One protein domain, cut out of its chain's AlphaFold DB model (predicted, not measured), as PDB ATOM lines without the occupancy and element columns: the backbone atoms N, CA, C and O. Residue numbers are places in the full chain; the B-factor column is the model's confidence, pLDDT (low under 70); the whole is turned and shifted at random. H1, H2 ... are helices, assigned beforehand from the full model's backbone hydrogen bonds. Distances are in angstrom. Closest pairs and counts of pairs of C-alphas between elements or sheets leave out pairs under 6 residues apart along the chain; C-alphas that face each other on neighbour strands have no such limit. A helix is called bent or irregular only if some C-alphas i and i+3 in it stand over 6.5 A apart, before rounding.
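AT A GLANCE: This is residues 179 to 333 of the 333 residues of an uncharacterized protein of Digitaria exilis (UniProt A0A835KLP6). The longest helix, H6, runs through the middle of a four-helix bundle with H3, H4 and H5 round it, while H1 sticks out past one end. The 155 printed residues hold six named helices, H1 to H6, and no named strand: all helix, the bundle up and down, each helix running against the one before. The whole is loose, radius of gyration of the C-alphas 18.9 A, spanning 57 by 41 by 25 A.

HOW THE PARTS SIT: Start at H6, residues 300 to 331; it touches H4, residues 224 to 251, at C-alphas Leu 314 and Gly 241, the closest, 4.5 A apart, a steep tilt of 39 degrees. H5, residues 256 to 282, forms a hairpin with H6; the closest C-alphas, Val 267 and Phe 319, are 6.3 A apart. H3, residues 200 to 221, touches H6 at residues 309 to 323 alone, closest at C-alphas Ser 206 and Gln 320, 6.6 A. H2, residues 194 to 197, is close to H6 but not clearly touching, 7.8 A between C-alphas Lys 195 and Leu 330, the closest; H1, residues 180 to 190, is apart from H6. O i to N i+4 pairs are within hydrogen-bond range throughout H1, H4 and H5, in 10 of 18 in H3 and 26 of 28 in H6; H2 is too short for one.

IN THESE COORDINATES: Find C-alpha 300 at (83.751, -47.150, -239.707); H6 runs 47.6 A to C-alpha 331 at (88.617, -1.372, -227.785). H4 measures 40.8 A, H5 37.9 A and H3 32.0 A. H3 is irregular, C-alphas 206 and 209 being 7.3 A apart; H6 only just, with 301 and 304 6.6 A apart.

THE WHOLE: The printed part has no cut; look to residues 283 to 299 for the long link, from H5 to H6. Confidence is under 70 at residues 179, 252, 254, 286 to 291 and 331 to 333.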
ATOM      1  N   SER A 179      85.935  14.056-244.300       69.50
ATOM      2  CA  SER A 179      86.631  14.133-245.586       69.50
ATOM      3  C   SER A 179      87.242  12.764-245.909       69.50
ATOM      4  O   SER A 179      87.928  12.196-245.061       69.50
ATOM      5  N   VAL A 180      87.070  12.276-247.144       73.38
ATOM      6  CA  VAL A 180      87.670  11.018-247.643       73.38
ATOM      7  C   VAL A 180      89.177  10.968-247.370       73.38
ATOM      8  O   VAL A 180      89.732   9.928-247.029       73.38
ATOM      9  N   THR A 181      89.852  12.117-247.446       70.62
ATOM     10  CA  THR A 181      91.285  12.244-247.160       70.62
ATOM     11  C   THR A 181      91.596  12.055-245.674       70.62
ATOM     12  O   THR A 181      92.632  11.487-245.329       70.62
ATOM     13  N   LYS A 182      90.707  12.507-244.778       75.38
ATOM     14  CA  LYS A 182      90.822  12.261-243.334       75.38
ATOM     15  C   LYS A 182      90.551  10.795-243.009       75.38
ATOM     16  O   LYS A 182      91.347  10.202-242.295       75.38
ATOM     17  N   GLU A 183      89.499  10.202-243.569       77.62
ATOM     18  CA  GLU A 183      89.195   8.777-243.376       77.62
ATOM     19  C   GLU A 183      90.332   7.885-243.884       77.62
ATOM     20  O   GLU A 183      90.816   7.035-243.141       77.62
ATOM     21  N   GLY A 184      90.856   8.148-245.085       79.31
ATOM     22  CA  GLY A 184      92.016   7.434-245.621       79.31
ATOM     23  C   GLY A 184      93.257   7.564-244.734       79.31
ATOM     24  O   GLY A 184      93.969   6.585-244.512       79.31
ATOM     25  N   LYS A 185      93.499   8.748-244.155       83.56
ATOM     26  CA  LYS A 185      94.613   8.969-243.221       83.56
ATOM     27  C   LYS A 185      94.433   8.213-241.903       83.56
ATOM     28  O   LYS A 185      95.410   7.673-241.391       83.56
ATOM     29  N   GLU A 186      93.223   8.157-241.350       82.31
ATOM     30  CA  GLU A 186      92.945   7.375-240.137       82.31
ATOM     31  C   GLU A 186      93.030   5.860-240.400       82.31
ATOM     32  O   GLU A 186      93.588   5.133-239.578       82.31
ATOM     33  N   ILE A 187      92.602   5.391-241.578       84.00
ATOM     34  CA  ILE A 187      92.810   4.002-242.025       84.00
ATOM     35  C   ILE A 187      94.306   3.679-242.110       84.00
ATOM     36  O   ILE A 187      94.749   2.664-241.582       84.00
ATOM     37  N   LEU A 188      95.118   4.558-242.700       84.62
ATOM     38  CA  LEU A 188      96.574   4.378-242.757       84.62
ATOM     39  C   LEU A 188      97.216   4.337-241.365       84.62
ATOM     40  O   LEU A 188      98.109   3.529-241.119       84.62
ATOM     41  N   LYS A 189      96.743   5.161-240.424       83.62
ATOM     42  CA  LYS A 189      97.219   5.127-239.033       83.62
ATOM     43  C   LYS A 189      96.878   3.816-238.320       83.62
ATOM     44  O   LYS A 189      97.659   3.391-237.470       83.62
ATOM     45  N   LEU A 190      95.764   3.159-238.659       81.94
ATOM     46  CA  LEU A 190      95.410   1.850-238.090       81.94
ATOM     47  C   LEU A 190      96.471   0.783-238.401       81.94
ATOM     48  O   LEU A 190      96.767  -0.026-237.526       81.94
ATOM     49  N   PHE A 191      97.118   0.837-239.572       83.25
ATOM     50  CA  PHE A 191      98.224  -0.068-239.925       83.25
ATOM     51  C   PHE A 191      99.512   0.176-239.126       83.25
ATOM     52  O   PHE A 191     100.377  -0.690-239.083       83.25
ATOM     53  N   VAL A 192      99.648   1.331-238.471       83.06
ATOM     54  CA  VAL A 192     100.799   1.660-237.610       83.06
ATOM     55  C   VAL A 192     100.478   1.405-236.131       83.06
ATOM     56  O   VAL A 192     101.368   1.381-235.281       83.06
ATOM     57  N   ASN A 193      99.208   1.177-235.788       84.94
ATOM     58  CA  ASN A 193      98.803   0.936-234.412       84.94
ATOM     59  C   ASN A 193      99.271  -0.449-233.942       84.94
ATOM     60  O   ASN A 193      98.771  -1.478-234.395       84.94
ATOM     61  N   TRP A 194     100.171  -0.470-232.956       83.31
ATOM     62  CA  TRP A 194     100.698  -1.698-232.356       83.31
ATOM     63  C   TRP A 194      99.603  -2.669-231.882       83.31
ATOM     64  O   TRP A 194      99.732  -3.877-232.072       83.31
ATOM     65  N   LYS A 195      98.486  -2.168-231.329       81.50
ATOM     66  CA  LYS A 195      97.361  -3.021-230.902       81.50
ATOM     67  C   LYS A 195      96.699  -3.736-232.092       81.50
ATOM     68  O   LYS A 195      96.282  -4.877-231.942       81.50
ATOM     69  N   MET A 196      96.614  -3.089-233.258       79.75
ATOM     70  CA  MET A 196      96.059  -3.686-234.485       79.75
ATOM     71  C   MET A 196      97.046  -4.639-235.155       79.75
ATOM     72  O   MET A 196      96.648  -5.702-235.623       79.75
ATOM     73  N   LEU A 197      98.340  -4.313-235.132       84.06
ATOM     74  CA  LEU A 197      99.387  -5.191-235.657       84.06
ATOM     75  C   LEU A 197      99.435  -6.541-234.932       84.06
ATOM     76  O   LEU A 197      99.646  -7.563-235.574       84.06
ATOM     77  N   LEU A 198      99.160  -6.577-233.625       83.19
ATOM     78  CA  LEU A 198      99.047  -7.834-232.873       83.19
ATOM     79  C   LEU A 198      97.835  -8.689-233.283       83.19
ATOM     80  O   LEU A 198      97.865  -9.907-233.123       83.19
ATOM     81  N   VAL A 199      96.778  -8.073-233.814       81.75
ATOM     82  CA  VAL A 199      95.578  -8.774-234.301       81.75
ATOM     83  C   VAL A 199      95.778  -9.291-235.728       81.75
ATOM     84  O   VAL A 199      95.153 -10.277-236.115       81.75
ATOM     85  N   LEU A 200      96.677  -8.682-236.505       83.62
ATOM     86  CA  LEU A 200      96.890  -8.995-237.919       83.62
ATOM     87  C   LEU A 200      97.239 -10.474-238.190       83.62
ATOM     88  O   LEU A 200      96.615 -11.049-239.082       83.62
ATOM     89  N   PRO A 201      98.129 -11.147-237.429       83.94
ATOM     90  CA  PRO A 201      98.367 -12.580-237.604       83.94
ATOM     91  C   PRO A 201      97.109 -13.423-237.373       83.94
ATOM     92  O   PRO A 201      96.816 -14.326-238.153       83.94
ATOM     93  N   ALA A 202      96.323 -13.095-236.344       81.88
ATOM     94  CA  ALA A 202      95.075 -13.798-236.061       81.88
ATOM     95  C   ALA A 202      94.042 -13.576-237.181       81.88
ATOM     96  O   ALA A 202      93.408 -14.528-237.643       81.88
ATOM     97  N   ALA A 203      93.935 -12.343-237.684       80.62
ATOM     98  CA  ALA A 203      93.084 -12.003-238.818       80.62
ATOM     99  C   ALA A 203      93.501 -12.752-240.094       80.62
ATOM    100  O   ALA A 203      92.640 -13.307-240.773       80.62
ATOM    101  N   TRP A 204      94.801 -12.860-240.380       81.56
ATOM    102  CA  TRP A 204      95.318 -13.630-241.516       81.56
ATOM    103  C   TRP A 204      94.919 -15.107-241.432       81.56
ATOM    104  O   TRP A 204      94.412 -15.689-242.391       81.56
ATOM    105  N   THR A 205      95.089 -15.716-240.257       79.88
ATOM    106  CA  THR A 205      94.763 -17.135-240.066       79.88
ATOM    107  C   THR A 205      93.266 -17.438-240.143       79.88
ATOM    108  O   THR A 205      92.914 -18.568-240.452       79.88
ATOM    109  N   SER A 206      92.387 -16.450-239.926       75.75
ATOM    110  CA  SER A 206      90.932 -16.641-239.781       75.75
ATOM    111  C   SER A 206      90.205 -17.231-240.997       75.75
ATOM    112  O   SER A 206      89.088 -17.719-240.842       75.75
ATOM    113  N   ASN A 207      90.812 -17.170-242.189       79.50
ATOM    114  CA  ASN A 207      90.225 -17.680-243.432       79.50
ATOM    115  C   ASN A 207      91.158 -18.619-244.214       79.50
ATOM    116  O   ASN A 207      90.705 -19.349-245.092       79.50
ATOM    117  N   PHE A 208      92.457 -18.635-243.902       80.56
ATOM    118  CA  PHE A 208      93.440 -19.392-244.683       80.56
ATOM    119  C   PHE A 208      93.229 -20.913-244.598       80.56
ATOM    120  O   PHE A 208      93.518 -21.647-245.541       80.56
ATOM    121  N   PHE A 209      92.688 -21.401-243.478       81.56
ATOM    122  CA  PHE A 209      92.456 -22.831-243.274       81.56
ATOM    123  C   PHE A 209      91.296 -23.403-244.099       81.56
ATOM    124  O   PHE A 209      91.266 -24.618-244.296       81.56
ATOM    125  N   TYR A 210      90.370 -22.577-244.607       82.25
ATOM    126  CA  TYR A 210      89.210 -23.074-245.356       82.25
ATOM    127  C   TYR A 210      89.623 -23.822-246.615       82.25
ATOM    128  O   TYR A 210      89.091 -24.894-246.886       82.25
ATOM    129  N   THR A 211      90.614 -23.309-247.347       84.38
ATOM    130  CA  THR A 211      91.124 -23.961-248.560       84.38
ATOM    131  C   THR A 211      91.622 -25.369-248.253       84.38
ATOM    132  O   THR A 211      91.309 -26.310-248.974       84.38
ATOM    133  N   TYR A 212      92.359 -25.544-247.154       84.44
ATOM    134  CA  TYR A 212      92.843 -26.860-246.747       84.44
ATOM    135  C   TYR A 212      91.690 -27.781-246.326       84.44
ATOM    136  O   TYR A 212      91.592 -28.906-246.804       84.44
ATOM    137  N   GLN A 213      90.797 -27.305-245.458       85.88
ATOM    138  CA  GLN A 213      89.701 -28.117-244.934       85.88
ATOM    139  C   GLN A 213      88.736 -28.543-246.048       85.88
ATOM    140  O   GLN A 213      88.450 -29.728-246.196       85.88
ATOM    141  N   PHE A 214      88.265 -27.609-246.873       83.56
ATOM    142  CA  PHE A 214      87.285 -27.908-247.913       83.56
ATOM    143  C   PHE A 214      87.890 -28.614-249.126       83.56
ATOM    144  O   PHE A 214      87.292 -29.572-249.605       83.56
ATOM    145  N   ASN A 215      89.076 -28.222-249.595       82.12
ATOM    146  CA  ASN A 215      89.624 -28.822-250.815       82.12
ATOM    147  C   ASN A 215      90.442 -30.081-250.507       82.12
ATOM    148  O   ASN A 215      90.191 -31.125-251.098       82.12
ATOM    149  N   ASN A 216      91.380 -30.017-249.554       80.88
ATOM    150  CA  ASN A 216      92.318 -31.121-249.304       80.88
ATOM    151  C   ASN A 216      91.786 -32.188-248.347       80.88
ATOM    152  O   ASN A 216      92.238 -33.324-248.415       80.88
ATOM    153  N   VAL A 217      90.871 -31.845-247.436       82.25
ATOM    154  CA  VAL A 217      90.241 -32.843-246.555       82.25
ATOM    155  C   VAL A 217      88.904 -33.271-247.142       82.25
ATOM    156  O   VAL A 217      88.729 -34.444-247.445       82.25
ATOM    157  N   ASN A 218      87.967 -32.340-247.348       83.00
ATOM    158  CA  ASN A 218      86.633 -32.704-247.824       83.00
ATOM    159  C   ASN A 218      86.653 -33.161-249.297       83.00
ATOM    160  O   ASN A 218      86.111 -34.212-249.618       83.00
ATOM    161  N   GLY A 219      87.316 -32.399-250.171       79.69
ATOM    162  CA  GLY A 219      87.363 -32.652-251.613       79.69
ATOM    163  C   GLY A 219      88.110 -33.924-252.021       79.69
ATOM    164  O   GLY A 219      87.636 -34.649-252.889       79.69
ATOM    165  N   VAL A 220      89.256 -34.211-251.392       81.25
ATOM    166  CA  VAL A 220      90.114 -35.361-251.751       81.25
ATOM    167  C   VAL A 220      89.639 -36.672-251.120       81.25
ATOM    168  O   VAL A 220      89.773 -37.724-251.736       81.25
ATOM    169  N   LEU A 221      89.104 -36.644-249.893       79.81
ATOM    170  CA  LEU A 221      88.788 -37.878-249.162       79.81
ATOM    171  C   LEU A 221      87.374 -38.399-249.396       79.81
ATOM    172  O   LEU A 221      87.149 -39.593-249.213       79.81
ATOM    173  N   PHE A 222      86.415 -37.536-249.730       82.94
ATOM    174  CA  PHE A 222      84.997 -37.891-249.681       82.94
ATOM    175  C   PHE A 222      84.301 -37.754-251.030       82.94
ATOM    176  O   PHE A 222      84.608 -36.867-251.824       82.94
ATOM    177  N   THR A 223      83.285 -38.590-251.255       81.06
ATOM    178  CA  THR A 223      82.402 -38.474-252.427       81.06
ATOM    179  C   THR A 223      81.636 -37.145-252.418       81.06
ATOM    180  O   THR A 223      81.328 -36.622-251.348       81.06
ATOM    181  N   LEU A 224      81.248 -36.608-253.585       77.25
ATOM    182  CA  LEU A 224      80.515 -35.327-253.699       77.25
ATOM    183  C   LEU A 224      79.281 -35.240-252.785       77.25
ATOM    184  O   LEU A 224      79.002 -34.209-252.169       77.25
ATOM    185  N   ARG A 225      78.549 -36.347-252.654       77.25
ATOM    186  CA  ARG A 225      77.412 -36.452-251.737       77.25
ATOM    187  C   ARG A 225      77.860 -36.286-250.286       77.25
ATOM    188  O   ARG A 225      77.307 -35.476-249.550       77.25
ATOM    189  N   THR A 226      78.886 -37.023-249.882       83.44
ATOM    190  CA  THR A 226      79.436 -36.970-248.526       83.44
ATOM    191  C   THR A 226      80.060 -35.611-248.218       83.44
ATOM    192  O   THR A 226      79.921 -35.124-247.103       83.44
ATOM    193  N   GLN A 227      80.631 -34.930-249.213       82.88
ATOM    194  CA  GLN A 227      81.106 -33.556-249.073       82.88
ATOM    195  C   GLN A 227      79.978 -32.597-248.684       82.88
ATOM    196  O   GLN A 227      80.162 -31.796-247.766       82.88
ATOM    197  N   GLY A 228      78.810 -32.698-249.332       81.19
ATOM    198  CA  GLY A 228      77.618 -31.919-248.976       81.19
ATOM    199  C   GLY A 228      77.116 -32.225-247.561       81.19
ATOM    200  O   GLY A 228      76.828 -31.304-246.798       81.19
ATOM    201  N   PHE A 229      77.096 -33.507-247.178       85.88
ATOM    202  CA  PHE A 229      76.752 -33.940-245.819       85.88
ATOM    203  C   PHE A 229      77.714 -33.361-244.773       85.88
ATOM    204  O   PHE A 229      77.288 -32.694-243.831       85.88
ATOM    205  N   ASN A 230      79.019 -33.542-244.971       88.50
ATOM    206  CA  ASN A 230      80.072 -33.021-244.103       88.50
ATOM    207  C   ASN A 230      79.958 -31.504-243.933       88.50
ATOM    208  O   ASN A 230      80.125 -30.992-242.828       88.50
ATOM    209  N   ASN A 231      79.620 -30.792-245.010       86.44
ATOM    210  CA  ASN A 231      79.448 -29.347-245.006       86.44
ATOM    211  C   ASN A 231      78.327 -28.913-244.041       86.44
ATOM    212  O   ASN A 231      78.545 -28.045-243.200       86.44
ATOM    213  N   ILE A 232      77.159 -29.571-244.070       87.06
ATOM    214  CA  ILE A 232      76.042 -29.292-243.141       87.06
ATOM    215  C   ILE A 232      76.506 -29.374-241.681       87.06
ATOM    216  O   ILE A 232      76.219 -28.485-240.871       87.06
ATOM    217  N   PHE A 233      77.247 -30.432-241.351       89.19
ATOM    218  CA  PHE A 233      77.738 -30.666-239.998       89.19
ATOM    219  C   PHE A 233      78.867 -29.713-239.611       89.19
ATOM    220  O   PHE A 233      78.902 -29.290-238.462       89.19
ATOM    221  N   TYR A 234      79.730 -29.312-240.547       89.88
ATOM    222  CA  TYR A 234      80.761 -28.298-240.317       89.88
ATOM    223  C   TYR A 234      80.144 -26.962-239.878       89.88
ATOM    224  O   TYR A 234      80.509 -26.419-238.834       89.88
ATOM    225  N   TRP A 235      79.159 -26.452-240.625       87.62
ATOM    226  CA  TRP A 235      78.504 -25.180-240.291       87.62
ATOM    227  C   TRP A 235      77.679 -25.276-239.004       87.62
ATOM    228  O   TRP A 235      77.670 -24.344-238.201       87.62
ATOM    229  N   SER A 236      77.060 -26.430-238.753       86.69
ATOM    230  CA  SER A 236      76.353 -26.696-237.494       86.69
ATOM    231  C   SER A 236      77.313 -26.730-236.296       86.69
ATOM    232  O   SER A 236      77.054 -26.098-235.269       86.69
ATOM    233  N   ALA A 237      78.463 -27.397-236.438       88.25
ATOM    234  CA  ALA A 237      79.524 -27.432-235.432       88.25
ATOM    235  C   ALA A 237      80.051 -26.029-235.124       88.25
ATOM    236  O   ALA A 237      80.303 -25.705-233.965       88.25
ATOM    237  N   ARG A 238      80.156 -25.172-236.146       87.88
ATOM    238  CA  ARG A 238      80.560 -23.772-235.996       87.88
ATOM    239  C   ARG A 238      79.570 -22.986-235.129       87.88
ATOM    240  O   ARG A 238      79.974 -22.266-234.215       87.88
ATOM    241  N   MET A 239      78.264 -23.174-235.322       83.38
ATOM    242  CA  MET A 239      77.246 -22.547-234.464       83.38
ATOM    243  C   MET A 239      77.361 -23.007-233.000       83.38
ATOM    244  O   MET A 239      77.307 -22.187-232.076       83.38
ATOM    245  N   MET A 240      77.585 -24.307-232.782       86.25
ATOM    246  CA  MET A 240      77.777 -24.879-231.444       86.25
ATOM    247  C   MET A 240      79.066 -24.378-230.781       86.25
ATOM    248  O   MET A 240      79.040 -23.952-229.626       86.25
ATOM    249  N   GLY A 241      80.182 -24.381-231.515       84.38
ATOM    250  CA  GLY A 241      81.488 -23.930-231.034       84.38
ATOM    251  C   GLY A 241      81.483 -22.458-230.636       84.38
ATOM    252  O   GLY A 241      82.027 -22.103-229.590       84.38
ATOM    253  N   SER A 242      80.796 -21.614-231.414       81.69
ATOM    254  CA  SER A 242      80.687 -20.178-231.137       81.69
ATOM    255  C   SER A 242      79.896 -19.921-229.856       81.69
ATOM    256  O   SER A 242      80.341 -19.167-228.991       81.69
ATOM    257  N   THR A 243      78.770 -20.623-229.687       78.69
ATOM    258  CA  THR A 243      77.950 -20.540-228.471       78.69
ATOM    259  C   THR A 243      78.729 -21.031-227.248       78.69
ATOM    260  O   THR A 243      78.754 -20.359-226.219       78.69
ATOM    261  N   GLY A 244      79.425 -22.166-227.369       81.00
ATOM    262  CA  GLY A 244      80.200 -22.762-226.280       81.00
ATOM    263  C   GLY A 244      81.334 -21.863-225.785       81.00
ATOM    264  O   GLY A 244      81.411 -21.576-224.587       81.00
ATOM    265  N   ILE A 245      82.190 -21.369-226.691       81.50
ATOM    266  CA  ILE A 245      83.274 -20.459-226.291       81.50
ATOM    267  C   ILE A 245      82.732 -19.104-225.840       81.50
ATOM    268  O   ILE A 245      83.308 -18.507-224.938       81.50
ATOM    269  N   GLY A 246      81.630 -18.626-226.427       75.38
ATOM    270  CA  GLY A 246      80.989 -17.368-226.051       75.38
ATOM    271  C   GLY A 246      80.506 -17.406-224.605       75.38
ATOM    272  O   GLY A 246      80.924 -16.582-223.798       75.38
ATOM    273  N   CYS A 247      79.730 -18.430-224.231       76.44
ATOM    274  CA  CYS A 247      79.281 -18.622-222.851       76.44
ATOM    275  C   CYS A 247      80.452 -18.812-221.876       76.44
ATOM    276  O   CYS A 247      80.437 -18.249-220.781       76.44
ATOM    277  N   PHE A 248      81.479 -19.573-222.268       80.88
ATOM    278  CA  PHE A 248      82.677 -19.752-221.447       80.88
ATOM    279  C   PHE A 248      83.416 -18.433-221.227       80.88
ATOM    280  O   PHE A 248      83.795 -18.103-220.102       80.88
ATOM    281  N   LEU A 249      83.613 -17.667-222.297       75.94
ATOM    282  CA  LEU A 249      84.263 -16.379-222.205       75.94
ATOM    283  C   LEU A 249      83.417 -15.431-221.380       75.94
ATOM    284  O   LEU A 249      84.034 -14.735-220.602       75.94
ATOM    285  N   ASP A 250      82.086 -15.418-221.466       71.00
ATOM    286  CA  ASP A 250      81.224 -14.469-220.749       71.00
ATOM    287  C   ASP A 250      81.009 -14.763-219.268       71.00
ATOM    288  O   ASP A 250      81.098 -13.840-218.450       71.00
ATOM    289  N   PHE A 251      80.824 -16.030-218.907       71.88
ATOM    290  CA  PHE A 251      80.471 -16.432-217.545       71.88
ATOM    291  C   PHE A 251      81.579 -17.203-216.818       71.88
ATOM    292  O   PHE A 251      81.448 -17.483-215.630       71.88
ATOM    293  N   GLY A 252      82.686 -17.534-217.494       62.44
ATOM    294  CA  GLY A 252      83.689 -18.460-216.961       62.44
ATOM    295  C   GLY A 252      84.468 -17.952-215.747       62.44
ATOM    296  O   GLY A 252      84.763 -18.733-214.847       62.44
ATOM    297  N   PHE A 253      84.806 -16.656-215.677       71.44
ATOM    298  CA  PHE A 253      85.537 -16.098-214.529       71.44
ATOM    299  C   PHE A 253      85.180 -14.635-214.245       71.44
ATOM    300  O   PHE A 253      84.905 -13.860-215.155       71.44
ATOM    301  N   ALA A 254      85.321 -14.206-212.987       68.81
ATOM    302  CA  ALA A 254      85.076 -12.814-212.589       68.81
ATOM    303  C   ALA A 254      86.079 -11.802-213.192       68.81
ATOM    304  O   ALA A 254      85.767 -10.624-213.336       68.81
ATOM    305  N   SER A 255      87.295 -12.232-213.560       79.75
ATOM    306  CA  SER A 255      88.332 -11.343-214.106       79.75
ATOM    307  C   SER A 255      88.462 -11.473-215.623       79.75
ATOM    308  O   SER A 255      88.791 -12.546-216.132       79.75
ATOM    309  N   CYS A 256      88.322 -10.351-216.340       76.12
ATOM    310  CA  CYS A 256      88.509 -10.259-217.794       76.12
ATOM    311  C   CYS A 256      89.881 -10.799-218.250       76.12
ATOM    312  O   CYS A 256      89.973 -11.554-219.214       76.12
ATOM    313  N   ARG A 257      90.960 -10.526-217.503       81.00
ATOM    314  CA  ARG A 257      92.299 -11.036-217.850       81.00
ATOM    315  C   ARG A 257      92.389 -12.563-217.752       81.00
ATOM    316  O   ARG A 257      92.994 -13.186-218.620       81.00
ATOM    317  N   LYS A 258      91.783 -13.169-216.723       83.50
ATOM    318  CA  LYS A 258      91.768 -14.633-216.551       83.50
ATOM    319  C   LYS A 258      90.923 -15.316-217.630       83.50
ATOM    320  O   LYS A 258      91.353 -16.339-218.155       83.50
ATOM    321  N   ARG A 259      89.785 -14.716-218.007       82.88
ATOM    322  CA  ARG A 259      88.938 -15.164-219.132       82.88
ATOM    323  C   ARG A 259      89.736 -15.229-220.432       82.88
ATOM    324  O   ARG A 259      89.793 -16.286-221.049       82.88
ATOM    325  N   GLY A 260      90.426 -14.142-220.780       83.44
ATOM    326  CA  GLY A 260      91.229 -14.073-222.002       83.44
ATOM    327  C   GLY A 260      92.360 -15.100-222.045       83.44
ATOM    328  O   GLY A 260      92.479 -15.829-223.023       83.44
ATOM    329  N   ILE A 261      93.156 -15.213-220.975       88.06
ATOM    330  CA  ILE A 261      94.279 -16.170-220.927       88.06
ATOM    331  C   ILE A 261      93.775 -17.616-221.007       88.06
ATOM    332  O   ILE A 261      94.324 -18.414-221.762       88.06
ATOM    333  N   THR A 262      92.715 -17.950-220.267       87.69
ATOM    334  CA  THR A 262      92.165 -19.313-220.279       87.69
ATOM    335  C   THR A 262      91.530 -19.637-221.629       87.69
ATOM    336  O   THR A 262      91.735 -20.731-222.141       87.69
ATOM    337  N   GLY A 263      90.828 -18.683-222.249       86.69
ATOM    338  CA  GLY A 263      90.279 -18.839-223.597       86.69
ATOM    339  C   GLY A 263      91.361 -19.096-224.646       86.69
ATOM    340  O   GLY A 263      91.240 -20.035-225.428       86.69
ATOM    341  N   VAL A 264      92.457 -18.329-224.607       90.25
ATOM    342  CA  VAL A 264      93.625 -18.559-225.472       90.25
ATOM    343  C   VAL A 264      94.215 -19.947-225.241       90.25
ATOM    344  O   VAL A 264      94.493 -20.646-226.209       90.25
ATOM    345  N   LEU A 265      94.364 -20.379-223.987       91.88
ATOM    346  CA  LEU A 265      94.915 -21.695-223.664       91.88
ATOM    347  C   LEU A 265      94.019 -22.832-224.174       91.88
ATOM    348  O   LEU A 265      94.523 -23.776-224.776       91.88
ATOM    349  N   VAL A 266      92.701 -22.730-223.989       90.12
ATOM    350  CA  VAL A 266      91.734 -23.724-224.484       90.12
ATOM    351  C   VAL A 266      91.798 -23.832-226.007       90.12
ATOM    352  O   VAL A 266      91.936 -24.934-226.535       90.12
ATOM    353  N   VAL A 267      91.747 -22.700-226.717       90.00
ATOM    354  CA  VAL A 267      91.816 -22.683-228.187       90.00
ATOM    355  C   VAL A 267      93.179 -23.160-228.686       90.00
ATOM    356  O   VAL A 267      93.237 -23.864-229.686       90.00
ATOM    357  N   PHE A 268      94.266 -22.842-227.981       91.56
ATOM    358  CA  PHE A 268      95.600 -23.340-228.303       91.56
ATOM    359  C   PHE A 268      95.674 -24.865-228.186       91.56
ATOM    360  O   PHE A 268      96.048 -25.525-229.149       91.56
ATOM    361  N   VAL A 269      95.257 -25.441-227.054       93.50
ATOM    362  CA  VAL A 269      95.307 -26.895-226.826       93.50
ATOM    363  C   VAL A 269      94.422 -27.644-227.822       93.50
ATOM    364  O   VAL A 269      94.881 -28.596-228.456       93.50
ATOM    365  N   LEU A 270      93.172 -27.203-228.000       92.06
ATOM    366  CA  LEU A 270      92.256 -27.809-228.969       92.06
ATOM    367  C   LEU A 270      92.768 -27.635-230.399       92.06
ATOM    368  O   LEU A 270      92.738 -28.582-231.180       92.06
ATOM    369  N   GLY A 271      93.290 -26.453-230.725       90.75
ATOM    370  CA  GLY A 271      93.882 -26.159-232.022       90.75
ATOM    371  C   GLY A 271      95.041 -27.091-232.340       90.75
ATOM    372  O   GLY A 271      95.032 -27.739-233.383       90.75
ATOM    373  N   THR A 272      96.003 -27.230-231.427       92.19
ATOM    374  CA  THR A 272      97.141 -28.139-231.600       92.19
ATOM    375  C   THR A 272      96.693 -29.594-231.723       92.19
ATOM    376  O   THR A 272      97.203 -30.303-232.587       92.19
ATOM    377  N   ALA A 273      95.720 -30.045-230.925       93.00
ATOM    378  CA  ALA A 273      95.207 -31.411-231.003       93.00
ATOM    379  C   ALA A 273      94.509 -31.699-232.346       93.00
ATOM    380  O   ALA A 273      94.800 -32.704-232.993       93.00
ATOM    381  N   ILE A 274      93.631 -30.798-232.795       91.69
ATOM    382  CA  ILE A 274      92.862 -30.953-234.039       91.69
ATOM    383  C   ILE A 274      93.786 -30.870-235.256       91.69
ATOM    384  O   ILE A 274      93.703 -31.715-236.143       91.69
ATOM    385  N   TRP A 275      94.715 -29.911-235.294       89.94
ATOM    386  CA  TRP A 275      95.694 -29.819-236.381       89.94
ATOM    387  C   TRP A 275      96.719 -30.955-236.355       89.94
ATOM    388  O   TRP A 275      97.132 -31.407-237.421       89.94
ATOM    389  N   GLY A 276      97.070 -31.478-235.177       90.19
ATOM    390  CA  GLY A 276      97.858 -32.704-235.041       90.19
ATOM    391  C   GLY A 276      97.137 -33.921-235.630       90.19
ATOM    392  O   GLY A 276      97.729 -34.672-236.405       90.19
ATOM    393  N   GLY A 277      95.837 -34.069-235.350       86.94
ATOM    394  CA  GLY A 277      94.976 -35.066-235.998       86.94
ATOM    395  C   GLY A 277      94.856 -34.851-237.511       86.94
ATOM    396  O   GLY A 277      94.898 -35.806-238.282       86.94
ATOM    397  N   GLY A 278      94.803 -33.589-237.939       86.94
ATOM    398  CA  GLY A 278      94.867 -33.163-239.334       86.94
ATOM    399  C   GLY A 278      96.106 -33.649-240.063       86.94
ATOM    400  O   GLY A 278      96.001 -34.260-241.122       86.94
ATOM    401  N   LEU A 279      97.274 -33.418-239.466       87.25
ATOM    402  CA  LEU A 279      98.553 -33.878-239.989       87.25
ATOM    403  C   LEU A 279      98.612 -35.408-240.038       87.25
ATOM    404  O   LEU A 279      99.000 -35.967-241.060       87.25
ATOM    405  N   ALA A 280      98.184 -36.089-238.972       86.56
ATOM    406  CA  ALA A 280      98.131 -37.548-238.937       86.56
ATOM    407  C   ALA A 280      97.232 -38.118-240.047       86.56
ATOM    408  O   ALA A 280      97.576 -39.126-240.662       86.56
ATOM    409  N   ASN A 281      96.110 -37.456-240.343       83.56
ATOM    410  CA  ASN A 281      95.237 -37.845-241.441       83.56
ATOM    411  C   ASN A 281      95.875 -37.551-242.809       83.56
ATOM    412  O   ASN A 281      95.890 -38.437-243.656       83.56
ATOM    413  N   GLN A 282      96.469 -36.368-243.002       82.19
ATOM    414  CA  GLN A 282      97.146 -35.963-244.245       82.19
ATOM    415  C   GLN A 282      98.300 -36.899-244.624       82.19
ATOM    416  O   GLN A 282      98.511 -37.188-245.800       82.19
ATOM    417  N   LEU A 283      99.041 -37.412-243.637       83.56
ATOM    418  CA  LEU A 283     100.132 -38.364-243.870       83.56
ATOM    419  C   LEU A 283      99.665 -39.670-244.531       83.56
ATOM    420  O   LEU A 283     100.490 -40.371-245.109       83.56
ATOM    421  N   ARG A 284      98.363 -39.982-244.489       76.88
ATOM    422  CA  ARG A 284      97.787 -41.170-245.131       76.88
ATOM    423  C   ARG A 284      97.624 -41.004-246.645       76.88
ATOM    424  O   ARG A 284      97.582 -42.013-247.334       76.88
ATOM    425  N   TYR A 285      97.545 -39.772-247.160       71.94
ATOM    426  CA  TYR A 285      97.233 -39.474-248.569       71.94
ATOM    427  C   TYR A 285      98.160 -38.409-249.177       71.94
ATOM    428  O   TYR A 285      97.741 -37.509-249.903       71.94
ATOM    429  N   LYS A 286      99.456 -38.523-248.870       62.38
ATOM    430  CA  LYS A 286     100.486 -37.507-249.131       62.38
ATOM    431  C   LYS A 286     100.620 -37.075-250.602       62.38
ATOM    432  O   LYS A 286     101.017 -35.939-250.846       62.38
ATOM    433  N   ASP A 287     100.232 -37.935-251.543       62.22
ATOM    434  CA  ASP A 287     100.379 -37.713-252.989       62.22
ATOM    435  C   ASP A 287      99.110 -37.148-253.657       62.22
ATOM    436  O   ASP A 287      99.015 -37.111-254.880       62.22
ATOM    437  N   GLY A 288      98.101 -36.745-252.873       60.25
ATOM    438  CA  GLY A 288      96.835 -36.202-253.389       60.25
ATOM    439  C   GLY A 288      95.920 -37.235-254.059       60.25
ATOM    440  O   GLY A 288      94.775 -36.922-254.364       60.25
ATOM    441  N   ASN A 289      96.391 -38.472-254.231       56.38
ATOM    442  CA  ASN A 289      95.610 -39.584-254.755       56.38
ATOM    443  C   ASN A 289      95.082 -40.447-253.610       56.38
ATOM    444  O   ASN A 289      95.801 -41.272-253.047       56.38
ATOM    445  N   TRP A 290      93.800 -40.276-253.298       66.44
ATOM    446  CA  TRP A 290      93.034 -41.234-252.512       66.44
ATOM    447  C   TRP A 290      92.104 -41.984-253.468       66.44
ATOM    448  O   TRP A 290      91.166 -41.399-254.000       66.44
ATOM    449  N   GLN A 291      92.419 -43.250-253.767       60.28
ATOM    450  CA  GLN A 291      91.728 -43.991-254.833       60.28
ATOM    451  C   GLN A 291      90.304 -44.421-254.451       60.28
ATOM    452  O   GLN A 291      89.438 -44.458-255.320       60.28
ATOM    453  N   ASP A 292      90.045 -44.650-253.160       72.12
ATOM    454  CA  ASP A 292      88.734 -45.068-252.655       72.12
ATOM    455  C   ASP A 292      88.072 -43.930-251.871       72.12
ATOM    456  O   ASP A 292      88.245 -43.798-250.655       72.12
ATOM    457  N   LEU A 293      87.332 -43.076-252.583       77.44
ATOM    458  CA  LEU A 293      86.547 -41.995-251.982       77.44
ATOM    459  C   LEU A 293      85.612 -42.549-250.900       77.44
ATOM    460  O   LEU A 293      84.838 -43.470-251.146       77.44
ATOM    461  N   ILE A 294      85.651 -41.940-249.717       80.88
ATOM    462  CA  ILE A 294      84.854 -42.353-248.565       80.88
ATOM    463  C   ILE A 294      83.429 -41.827-248.724       80.88
ATOM    464  O   ILE A 294      83.199 -40.619-248.878       80.88
ATOM    465  N   ASP A 295      82.456 -42.725-248.636       79.56
ATOM    466  CA  ASP A 295      81.046 -42.388-248.567       79.56
ATOM    467  C   ASP A 295      80.547 -42.394-247.116       79.56
ATOM    468  O   ASP A 295      80.986 -43.180-246.274       79.56
ATOM    469  N   PHE A 296      79.568 -41.543-246.800       77.38
ATOM    470  CA  PHE A 296      78.929 -41.526-245.481       77.38
ATOM    471  C   PHE A 296      78.297 -42.881-245.109       77.38
ATOM    472  O   PHE A 296      78.083 -43.164-243.929       77.38
ATOM    473  N   LYS A 297      77.994 -43.727-246.104       78.44
ATOM    474  CA  LYS A 297      77.448 -45.081-245.912       78.44
ATOM    475  C   LYS A 297      78.491 -46.125-245.508       78.44
ATOM    476  O   LYS A 297      78.096 -47.192-245.043       78.44
ATOM    477  N   ASP A 298      79.783 -45.823-245.610       75.31
ATOM    478  CA  ASP A 298      80.852 -46.804-245.368       75.31
ATOM    479  C   ASP A 298      81.048 -47.122-243.874       75.31
ATOM    480  O   ASP A 298      81.766 -48.052-243.498       75.31
ATOM    481  N   GLY A 299      80.383 -46.386-242.978       78.00
ATOM    482  CA  GLY A 299      80.386 -46.660-241.544       78.00
ATOM    483  C   GLY A 299      81.729 -46.327-240.893       78.00
ATOM    484  O   GLY A 299      82.051 -45.159-240.686       78.00
ATOM    485  N   ARG A 300      82.524 -47.339-240.517       74.94
ATOM    486  CA  ARG A 300      83.751 -47.150-239.707       74.94
ATOM    487  C   ARG A 300      84.839 -46.283-240.368       74.94
ATOM    488  O   ARG A 300      85.396 -45.449-239.653       74.94
ATOM    489  N   PRO A 301      85.150 -46.418-241.673       79.19
ATOM    490  CA  PRO A 301      86.144 -45.579-242.347       79.19
ATOM    491  C   PRO A 301      85.750 -44.097-242.413       79.19
ATOM    492  O   PRO A 301      86.627 -43.239-242.449       79.19
ATOM    493  N   PHE A 302      84.447 -43.798-242.366       81.88
ATOM    494  CA  PHE A 302      83.901 -42.440-242.404       81.88
ATOM    495  C   PHE A 302      84.042 -41.695-241.070       81.88
ATOM    496  O   PHE A 302      84.396 -40.518-241.063       81.88
ATOM    497  N   ILE A 303      83.826 -42.375-239.937       83.69
ATOM    498  CA  ILE A 303      83.717 -41.742-238.609       83.69
ATOM    499  C   ILE A 303      84.950 -40.900-238.249       83.69
ATOM    500  O   ILE A 303      84.802 -39.779-237.770       83.69
ATOM    501  N   GLY A 304      86.163 -41.415-238.467       84.38
ATOM    502  CA  GLY A 304      87.398 -40.713-238.091       84.38
ATOM    503  C   GLY A 304      87.598 -39.396-238.857       84.38
ATOM    504  O   GLY A 304      87.633 -38.333-238.233       84.38
ATOM    505  N   PRO A 305      87.693 -39.440-240.199       84.69
ATOM    506  CA  PRO A 305      87.786 -38.247-241.040       84.69
ATOM    507  C   PRO A 305      86.608 -37.275-240.859       84.69
ATOM    508  O   PRO A 305      86.817 -36.064-240.841       84.69
ATOM    509  N   PHE A 306      85.387 -37.784-240.661       87.00
ATOM    510  CA  PHE A 306      84.210 -36.957-240.382       87.00
ATOM    511  C   PHE A 306      84.323 -36.202-239.055       87.00
ATOM    512  O   PHE A 306      84.098 -34.995-239.018       87.00
ATOM    513  N   LEU A 307      84.704 -36.879-237.964       88.81
ATOM    514  CA  LEU A 307      84.880 -36.240-236.656       88.81
ATOM    515  C   LEU A 307      85.983 -35.184-236.686       88.81
ATOM    516  O   LEU A 307      85.841 -34.132-236.062       88.81
ATOM    517  N   LEU A 308      87.061 -35.432-237.431       88.81
ATOM    518  CA  LEU A 308      88.104 -34.438-237.666       88.81
ATOM    519  C   LEU A 308      87.539 -33.213-238.406       88.81
ATOM    520  O   LEU A 308      87.775 -32.083-237.982       88.81
ATOM    521  N   PHE A 309      86.743 -33.428-239.458       88.56
ATOM    522  CA  PHE A 309      86.099 -32.352-240.214       88.56
ATOM    523  C   PHE A 309      85.094 -31.546-239.378       88.56
ATOM    524  O   PHE A 309      85.110 -30.318-239.393       88.56
ATOM    525  N   PHE A 310      84.281 -32.220-238.565       90.06
ATOM    526  CA  PHE A 310      83.397 -31.588-237.584       90.06
ATOM    527  C   PHE A 310      84.186 -30.753-236.562       90.06
ATOM    528  O   PHE A 310      83.824 -29.616-236.254       90.06
ATOM    529  N   SER A 311      85.301 -31.297-236.064       90.88
ATOM    530  CA  SER A 311      86.167 -30.620-235.093       90.88
ATOM    531  C   SER A 311      86.821 -29.368-235.677       90.88
ATOM    532  O   SER A 311      86.986 -28.385-234.956       90.88
ATOM    533  N   TYR A 312      87.136 -29.357-236.977       90.06
ATOM    534  CA  TYR A 312      87.593 -28.147-237.660       90.06
ATOM    535  C   TYR A 312      86.552 -27.024-237.610       90.06
ATOM    536  O   TYR A 312      86.915 -25.902-237.261       90.06
ATOM    537  N   GLY A 313      85.275 -27.321-237.877       87.31
ATOM    538  CA  GLY A 313      84.199 -26.324-237.807       87.31
ATOM    539  C   GLY A 313      83.987 -25.776-236.397       87.31
ATOM    540  O   GLY A 313      83.784 -24.575-236.209       87.31
ATOM    541  N   LEU A 314      84.114 -26.637-235.385       89.38
ATOM    542  CA  LEU A 314      84.062 -26.229-233.982       89.38
ATOM    543  C   LEU A 314      85.240 -25.309-233.618       89.38
ATOM    544  O   LEU A 314      85.023 -24.233-233.063       89.38
ATOM    545  N   LEU A 315      86.471 -25.692-233.974       90.06
ATOM    546  CA  LEU A 315      87.676 -24.897-233.718       90.06
ATOM    547  C   LEU A 315      87.642 -23.536-234.420       90.06
ATOM    548  O   LEU A 315      88.031 -22.539-233.814       90.06
ATOM    549  N   ASP A 316      87.176 -23.493-235.669       87.81
ATOM    550  CA  ASP A 316      87.015 -22.272-236.465       87.81
ATOM    551  C   ASP A 316      86.163 -21.238-235.716       87.81
ATOM    552  O   ASP A 316      86.621 -20.126-235.429       87.81
ATOM    553  N   ALA A 317      84.966 -21.637-235.282       86.38
ATOM    554  CA  ALA A 317      84.123 -20.770-234.469       86.38
ATOM    555  C   ALA A 317      84.785 -20.351-233.159       86.38
ATOM    556  O   ALA A 317      84.699 -19.184-232.777       86.38
ATOM    557  N   MET A 318      85.429 -21.289-232.461       87.44
ATOM    558  CA  MET A 318      86.065 -20.985-231.183       87.44
ATOM    559  C   MET A 318      87.169 -19.935-231.339       87.44
ATOM    560  O   MET A 318      87.248 -18.990-230.552       87.44
ATOM    561  N   PHE A 319      87.994 -20.085-232.375       88.44
ATOM    562  CA  PHE A 319      89.073 -19.166-232.697       88.44
ATOM    563  C   PHE A 319      88.537 -17.789-233.097       88.44
ATOM    564  O   PHE A 319      88.951 -16.785-232.517       88.44
ATOM    565  N   GLN A 320      87.581 -17.721-234.028       84.19
ATOM    566  CA  GLN A 320      87.012 -16.444-234.461       84.19
ATOM    567  C   GLN A 320      86.330 -15.698-233.309       84.19
ATOM    568  O   GLN A 320      86.607 -14.517-233.103       84.19
ATOM    569  N   SER A 321      85.496 -16.375-232.517       81.81
ATOM    570  CA  SER A 321      84.808 -15.754-231.381       81.81
ATOM    571  C   SER A 321      85.787 -15.265-230.309       81.81
ATOM    572  O   SER A 321      85.597 -14.177-229.764       81.81
ATOM    573  N   LEU A 322      86.883 -15.993-230.055       85.25
ATOM    574  CA  LEU A 322      87.952 -15.532-229.166       85.25
ATOM    575  C   LEU A 322      88.633 -14.263-229.701       85.25
ATOM    576  O   LEU A 322      88.844 -13.318-228.941       85.25
ATOM    577  N   VAL A 323      88.962 -14.213-230.995       84.25
ATOM    578  CA  VAL A 323      89.603 -13.042-231.617       84.25
ATOM    579  C   VAL A 323      88.679 -11.821-231.564       84.25
ATOM    580  O   VAL A 323      89.121 -10.747-231.153       84.25
ATOM    581  N   TYR A 324      87.389 -11.980-231.885       78.00
ATOM    582  CA  TYR A 324      86.392 -10.911-231.738       78.00
ATOM    583  C   TYR A 324      86.265 -10.424-230.293       78.00
ATOM    584  O   TYR A 324      86.227  -9.216-230.053       78.00
ATOM    585  N   TRP A 325      86.266 -11.340-229.323       79.75
ATOM    586  CA  TRP A 325      86.218 -10.993-227.906       79.75
ATOM    587  C   TRP A 325      87.463 -10.210-227.454       79.75
ATOM    588  O   TRP A 325      87.337  -9.191-226.773       79.75
ATOM    589  N   ILE A 326      88.666 -10.620-227.884       79.19
ATOM    590  CA  ILE A 326      89.921  -9.904-227.587       79.19
ATOM    591  C   ILE A 326      89.896  -8.499-228.195       79.19
ATOM    592  O   ILE A 326      90.231  -7.534-227.506       79.19
ATOM    593  N   MET A 327      89.463  -8.359-229.452       77.06
ATOM    594  CA  MET A 327      89.318  -7.048-230.094       77.06
ATOM    595  C   MET A 327      88.345  -6.146-229.323       77.06
ATOM    596  O   MET A 327      88.671  -4.989-229.054       77.06
ATOM    597  N   GLY A 328      87.192  -6.675-228.897       70.25
ATOM    598  CA  GLY A 328      86.223  -5.941-228.076       70.25
ATOM    599  C   GLY A 328      86.801  -5.484-226.731       70.25
ATOM    600  O   GLY A 328      86.660  -4.321-226.342       70.25
ATOM    601  N   ALA A 329      87.529  -6.369-226.046       72.25
ATOM    602  CA  ALA A 329      88.182  -6.060-224.776       72.25
ATOM    603  C   ALA A 329      89.310  -5.016-224.912       72.25
ATOM    604  O   ALA A 329      89.523  -4.224-223.993       72.25
ATOM    605  N   LEU A 330      90.021  -4.992-226.047       70.94
ATOM    606  CA  LEU A 330      91.052  -3.992-226.352       70.94
ATOM    607  C   LEU A 330      90.468  -2.632-226.747       70.94
ATOM    608  O   LEU A 330      91.109  -1.618-226.486       70.94
ATOM    609  N   ALA A 331      89.286  -2.603-227.365       64.19
ATOM    610  CA  ALA A 331      88.617  -1.372-227.785       64.19
ATOM    611  C   ALA A 331      87.978  -0.600-226.618       64.19
ATOM    612  O   ALA A 331      87.782   0.606-226.713       64.19
ATOM    613  N   THR A 332      87.671  -1.280-225.508       57.69
ATOM    614  CA  THR A 332      87.066  -0.666-224.309       57.69
ATOM    615  C   THR A 332      88.127  -0.078-223.352       57.69
ATOM    616  O   THR A 332      87.784   0.428-222.286       57.69
ATOM    617  N   LYS A 333      89.420  -0.139-223.712       40.28
ATOM    618  CA  LYS A 333      90.559   0.390-222.939       40.28
ATOM    619  C   LYS A 333      91.445   1.336-223.745       40.28
ATOM    620  O   LYS A 333      91.669   2.453-223.247       40.28
TER     621      LYS A 333